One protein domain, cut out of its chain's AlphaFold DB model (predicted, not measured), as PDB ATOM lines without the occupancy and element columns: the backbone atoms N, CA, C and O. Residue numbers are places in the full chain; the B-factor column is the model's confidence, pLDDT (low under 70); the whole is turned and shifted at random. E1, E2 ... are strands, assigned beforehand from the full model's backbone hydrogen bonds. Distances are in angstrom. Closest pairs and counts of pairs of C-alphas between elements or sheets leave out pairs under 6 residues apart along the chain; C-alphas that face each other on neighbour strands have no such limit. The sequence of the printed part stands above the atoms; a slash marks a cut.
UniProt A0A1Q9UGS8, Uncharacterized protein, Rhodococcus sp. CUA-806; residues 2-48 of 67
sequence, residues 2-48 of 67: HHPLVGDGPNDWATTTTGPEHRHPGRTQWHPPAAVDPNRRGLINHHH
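What this domain is: This is residues 2 to 48 of the 67 residues of an uncharacterized protein of Rhodococcus sp. CUA-806 (UniProt A0A1Q9UGS8). There is little regular structure: a small hairpin of two short strands, E1 and E2, with long loops and tails around it, and the late stretch 43 to 44 folds back to pair with E2. The printed part has 47 residues, with no named helix and two named strands, E1 then E2, in one antiparallel sheet. The class is all strand, though the strands hold only 8 residues. The whole is only just compact, close to loose, with a radius of gyration of the C-alphas of 11.3 A and spans of 31 by 24 by 16 A.

How they stand to each other: E1, residues 14 to 17, and E2, residues 28 to 31, form a hairpin of antiparallel neighbours, their directions at 149 degrees. C-alphas 17 and 28 face each other at 4.6 A. N 29 and O 16, 2.8 A apart, and N 14 and O 31, 2.9 A apart, are within hydrogen-bond range. Residues 29 to 30 of E2 also pair antiparallel with residues 43 to 44.

Where its parts are: E1 begins at C-alpha 14 (336.756, 274.058, 310.816) and is 10.6 A long. E2 is 9.8 A long and ends at C-alpha 31 (333.946, 272.116, 307.247).

The domain as a whole: The C-alphas farthest apart, of His 2 and Glu 21, are 36.0 A apart. The printed part has no cut, and the link from E1 to E2 is short. Residues 2 to 13 and 32 to 48 hold no named element. Residues 2 to 4 and 48 have pLDDT under 70.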
ATOM      1  N   HIS A   2     346.186 265.450 322.999       51.28
ATOM      2  CA  HIS A   2     344.916 266.003 322.524       51.28
ATOM      3  C   HIS A   2     345.141 266.345 321.051       51.28
ATOM      4  O   HIS A   2     346.074 267.086 320.762       51.28
ATOM      5  N   HIS A   3     344.396 265.731 320.135       49.19
ATOM      6  CA  HIS A   3     344.443 266.095 318.722       49.19
ATOM      7  C   HIS A   3     343.348 267.142 318.527       49.19
ATOM      8  O   HIS A   3     342.190 266.753 318.356       49.19
ATOM      9  N   PRO A   4     343.640 268.453 318.627       54.62
ATOM     10  CA  PRO A   4     342.704 269.444 318.140       54.62
ATOM     11  C   PRO A   4     342.630 269.240 316.631       54.62
ATOM     12  O   PRO A   4     343.506 269.654 315.884       54.62
ATOM     13  N   LEU A   5     341.604 268.516 316.193       70.50
ATOM     14  CA  LEU A   5     341.310 268.356 314.776       70.50
ATOM     15  C   LEU A   5     340.702 269.634 314.193       70.50
ATOM     16  O   LEU A   5     340.439 269.656 313.002       70.50
ATOM     17  N   VAL A   6     340.461 270.664 315.015       80.44
ATOM     18  CA  VAL A   6     339.884 271.946 314.606       80.44
ATOM     19  C   VAL A   6     340.987 272.986 314.389       80.44
ATOM     20  O   VAL A   6     341.799 273.204 315.287       80.44
ATOM     21  N   GLY A   7     340.984 273.639 313.229       83.69
ATOM     22  CA  GLY A   7     341.957 274.648 312.813       83.69
ATOM     23  C   GLY A   7     341.671 275.190 311.407       83.69
ATOM     24  O   GLY A   7     340.782 274.712 310.703       83.69
ATOM     25  N   ASP A   8     342.432 276.197 310.981       82.81
ATOM     26  CA  ASP A   8     342.227 276.854 309.678       82.81
ATOM     27  C   ASP A   8     342.997 276.170 308.530       82.81
ATOM     28  O   ASP A   8     342.840 276.524 307.355       82.81
ATOM     29  N   GLY A   9     343.822 275.165 308.839       88.50
ATOM     30  CA  GLY A   9     344.641 274.455 307.868       88.50
ATOM     31  C   GLY A   9     343.827 273.586 306.901       88.50
ATOM     32  O   GLY A   9     342.683 273.214 307.176       88.50
ATOM     33  N   PRO A  10     344.406 273.211 305.744       88.56
ATOM     34  CA  PRO A  10     343.725 272.390 304.738       88.56
ATOM     35  C   PRO A  10     343.418 270.965 305.217       88.56
ATOM     36  O   PRO A  10     342.536 270.310 304.661       88.56
ATOM     37  N   ASN A  11     344.130 270.490 306.241       89.31
ATOM     38  CA  ASN A  11     343.954 269.159 306.822       89.31
ATOM     39  C   ASN A  11     343.093 269.168 308.092       89.31
ATOM     40  O   ASN A  11     342.858 268.107 308.667       89.31
ATOM     41  N   ASP A  12     342.612 270.340 308.500       91.81
ATOM     42  CA  ASP A  12     341.871 270.521 309.736       91.81
ATOM     43  C   ASP A  12     340.364 270.555 309.458       91.81
ATOM     44  O   ASP A  12     339.890 270.952 308.385       91.81
ATOM     45  N   TRP A  13     339.591 270.157 310.457       93.06
ATOM     46  CA  TRP A  13     338.193 270.537 310.556       93.06
ATOM     47  C   TRP A  13     338.089 272.019 310.902       93.06
ATOM     48  O   TRP A  13     338.894 272.547 311.655       93.06
ATOM     49  N   ALA A  14     337.061 272.692 310.408       91.81
ATOM     50  CA  ALA A  14     336.756 274.058 310.816       91.81
ATOM     51  C   ALA A  14     335.260 274.211 311.076       91.81
ATOM     52  O   ALA A  14     334.446 273.414 310.600       91.81
ATOM     53  N   THR A  15     334.888 275.251 311.816       90.44
ATOM     54  CA  THR A  15     333.486 275.598 312.049       90.44
ATOM     55  C   THR A  15     333.214 277.044 311.698       90.44
ATOM     56  O   THR A  15     333.977 277.925 312.084       90.44
ATOM     57  N   THR A  16     332.093 277.300 311.031       90.75
ATOM     58  CA  THR A  16     331.556 278.655 310.847       90.75
ATOM     59  C   THR A  16     330.117 278.720 311.346       90.75
ATOM     60  O   THR A  16     329.484 277.689 311.571       90.75
ATOM     61  N   THR A  17     329.582 279.927 311.515       90.44
ATOM     62  CA  THR A  17     328.166 280.141 311.836       90.44
ATOM     63  C   THR A  17     327.444 280.647 310.592       90.44
ATOM     64  O   THR A  17     327.941 281.530 309.897       90.44
ATOM     65  N   THR A  18     326.274 280.090 310.281       91.44
ATOM     66  CA  THR A  18     325.445 280.561 309.165       91.44
ATOM     67  C   THR A  18     324.954 281.992 309.387       91.44
ATOM     68  O   THR A  18     324.548 282.371 310.488       91.44
ATOM     69  N   GLY A  19     324.939 282.775 308.306       90.81
ATOM     70  CA  GLY A  19     324.372 284.121 308.299       90.81
ATOM     71  C   GLY A  19     322.835 284.147 308.409       90.81
ATOM     72  O   GLY A  19     322.187 283.102 308.301       90.81
ATOM     73  N   PRO A  20     322.245 285.343 308.588       91.88
ATOM     74  CA  PRO A  20     320.811 285.525 308.840       91.88
ATOM     75  C   PRO A  20     319.906 285.090 307.676       91.88
ATOM     76  O   PRO A  20     318.830 284.559 307.917       91.88
ATOM     77  N   GLU A  21     320.364 285.230 306.430       94.88
ATOM     78  CA  GLU A  21     319.589 284.876 305.225       94.88
ATOM     79  C   GLU A  21     319.644 283.377 304.872       94.88
ATOM     80  O   GLU A  21     319.088 282.928 303.868       94.88
ATOM     81  N   HIS A  22     320.361 282.570 305.658       92.50
ATOM     82  CA  HIS A  22     320.475 281.138 305.408       92.50
ATOM     83  C   HIS A  22     319.178 280.409 305.789       92.50
ATOM     84  O   HIS A  22     318.511 280.779 306.745       92.50
ATOM     85  N   ARG A  23     318.857 279.279 305.139       91.94
ATOM     86  CA  ARG A  23     317.694 278.442 305.522       91.94
ATOM     87  C   ARG A  23     317.718 278.005 306.998       91.94
ATOM     88  O   ARG A  23     316.678 277.746 307.594       91.94
ATOM     89  N   HIS A  24     318.913 277.908 307.568       88.06
ATOM     90  CA  HIS A  24     319.155 277.595 308.973       88.06
ATOM     91  C   HIS A  24     320.025 278.692 309.598       88.06
ATOM     92  O   HIS A  24     321.238 278.493 309.649       88.06
ATOM     93  N   PRO A  25     319.474 279.847 310.005       89.12
ATOM     94  CA  PRO A  25     320.251 280.956 310.565       89.12
ATOM     95  C   PRO A  25     320.905 280.614 311.911       89.12
ATOM     96  O   PRO A  25     320.345 279.852 312.709       89.12
ATOM     97  N   GLY A  26     322.087 281.184 312.176       86.81
ATOM     98  CA  GLY A  26     322.795 281.059 313.458       86.81
ATOM     99  C   GLY A  26     323.245 279.638 313.821       86.81
ATOM    100  O   GLY A  26     323.543 279.357 314.978       86.81
ATOM    101  N   ARG A  27     323.255 278.710 312.860       87.31
ATOM    102  CA  ARG A  27     323.681 277.321 313.050       87.31
ATOM    103  C   ARG A  27     325.154 277.151 312.733       87.31
ATOM    104  O   ARG A  27     325.671 277.752 311.794       87.31
ATOM    105  N   THR A  28     325.801 276.265 313.477       89.75
ATOM    106  CA  THR A  28     327.168 275.839 313.188       89.75
ATOM    107  C   THR A  28     327.208 274.992 311.915       89.75
ATOM    108  O   THR A  28     326.422 274.057 311.754       89.75
ATOM    109  N   GLN A  29     328.150 275.304 311.033       92.12
ATOM    110  CA  GLN A  29     328.564 274.473 309.907       92.12
ATOM    111  C   GLN A  29     329.896 273.805 310.229       92.12
ATOM    112  O   GLN A  29     330.807 274.479 310.700       92.12
ATOM    113  N   TRP A  30     330.022 272.516 309.925       92.56
ATOM    114  CA  TRP A  30     331.284 271.781 309.966       92.56
ATOM    115  C   TRP A  30     331.901 271.727 308.573       92.56
ATOM    116  O   TRP A  30     331.261 271.274 307.625       92.56
ATOM    117  N   HIS A  31     333.147 272.169 308.462       94.44
ATOM    118  CA  HIS A  31     333.946 272.116 307.247       94.44
ATOM    119  C   HIS A  31     334.986 271.007 307.401       94.44
ATOM    120  O   HIS A  31     335.800 271.077 308.325       94.44
ATOM    121  N   PRO A  32     334.976 269.980 306.541       94.06
ATOM    122  CA  PRO A  32     335.928 268.888 306.655       94.06
ATOM    123  C   PRO A  32     337.318 269.273 306.105       94.06
ATOM    124  O   PRO A  32     337.460 270.283 305.400       94.06
ATOM    125  N   PRO A  33     338.347 268.449 306.371       94.12
ATOM    126  CA  PRO A  33     339.628 268.507 305.670       94.12
ATOM    127  C   PRO A  33     339.470 268.342 304.153       94.12
ATOM    128  O   PRO A  33     338.590 267.618 303.681       94.12
ATOM    129  N   ALA A  34     340.390 268.924 303.381       94.69
ATOM    130  CA  ALA A  34     340.381 268.867 301.916       94.69
ATOM    131  C   ALA A  34     340.461 267.433 301.353       94.69
ATOM    132  O   ALA A  34     339.981 267.168 300.254       94.69
ATOM    133  N   ALA A  35     341.037 266.497 302.116       94.62
ATOM    134  CA  ALA A  35     341.082 265.078 301.762       94.62
ATOM    135  C   ALA A  35     339.694 264.401 301.750       94.62
ATOM    136  O   ALA A  35     339.526 263.376 301.096       94.62
ATOM    137  N   VAL A  36     338.715 264.959 302.473       94.81
ATOM    138  CA  VAL A  36     337.328 264.469 302.532       94.81
ATOM    139  C   VAL A  36     336.446 265.223 301.532       94.81
ATOM    140  O   VAL A  36     335.708 264.595 300.779       94.81
ATOM    141  N   ASP A  37     336.537 266.556 301.496       94.75
ATOM    142  CA  ASP A  37     335.915 267.398 300.466       94.75
ATOM    143  C   ASP A  37     336.898 268.500 300.042       94.75
ATOM    144  O   ASP A  37     337.166 269.404 300.840       94.75
ATOM    145  N   PRO A  38     337.393 268.494 298.788       94.75
ATOM    146  CA  PRO A  38     338.320 269.512 298.294       94.75
ATOM    147  C   PRO A  38     337.782 270.943 298.383       94.75
ATOM    148  O   PRO A  38     338.561 271.885 298.509       94.75
ATOM    149  N   ASN A  39     336.459 271.121 298.329       95.75
ATOM    150  CA  ASN A  39     335.817 272.431 298.443       95.75
ATOM    151  C   ASN A  39     335.497 272.812 299.892       95.75
ATOM    152  O   ASN A  39     335.021 273.921 300.130       95.75
ATOM    153  N   ARG A  40     335.707 271.889 300.841       94.19
ATOM    154  CA  ARG A  40     335.431 272.053 302.273       94.19
ATOM    155  C   ARG A  40     334.036 272.640 302.530       94.19
ATOM    156  O   ARG A  40     333.881 273.584 303.311       94.19
ATOM    157  N   ARG A  41     333.010 272.127 301.841       94.94
ATOM    158  CA  ARG A  41     331.637 272.639 301.956       94.94
ATOM    159  C   ARG A  41     331.128 272.440 303.380       94.94
ATOM    160  O   ARG A  41     331.308 271.380 303.972       94.94
ATOM    161  N   GLY A  42     330.485 273.477 303.913       93.81
ATOM    162  CA  GLY A  42     329.910 273.443 305.251       93.81
ATOM    163  C   GLY A  42     328.700 272.514 305.317       93.81
ATOM    164  O   GLY A  42     327.770 272.633 304.519       93.81
ATOM    165  N   LEU A  43     328.705 271.602 306.286       93.12
ATOM    166  CA  LEU A  43     327.571 270.743 306.618       93.12
ATOM    167  C   LEU A  43     326.916 271.237 307.907       93.12
ATOM    168  O   LEU A  43     327.596 271.458 308.908       93.12
ATOM    169  N   ILE A  44     325.595 271.419 307.889       92.62
ATOM    170  CA  ILE A  44     324.863 271.957 309.040       92.62
ATOM    171  C   ILE A  44     324.879 270.956 310.192       92.62
ATOM    172  O   ILE A  44     324.509 269.793 310.037       92.62
ATOM    173  N   ASN A  45     325.265 271.434 311.374       83.19
ATOM    174  CA  ASN A  45     325.070 270.693 312.607       83.19
ATOM    175  C   ASN A  45     323.591 270.753 313.009       83.19
ATOM    176  O   ASN A  45     323.090 271.797 313.433       83.19
ATOM    177  N   HIS A  46     322.894 269.628 312.873       80.31
ATOM    178  CA  HIS A  46     321.490 269.509 313.263       80.31
ATOM    179  C   HIS A  46     321.288 269.093 314.726       80.31
ATOM    180  O   HIS A  46     320.155 269.136 315.189       80.31
ATOM    181  N   HIS A  47     322.345 268.705 315.447       72.62
ATOM    182  CA  HIS A  47     322.222 268.138 316.792       72.62
ATOM    183  C   HIS A  47     322.250 269.176 317.904       72.62
ATOM    184  O   HIS A  47     321.452 269.084 318.824       72.62
ATOM    185  N   HIS A  48     323.169 270.136 317.825       66.06
ATOM    186  CA  HIS A  48     323.364 271.118 318.887       66.06
ATOM    187  C   HIS A  48     323.128 272.508 318.322       66.06
ATOM    188  O   HIS A  48     323.738 272.893 317.313       66.06
TER     189      HIS A  48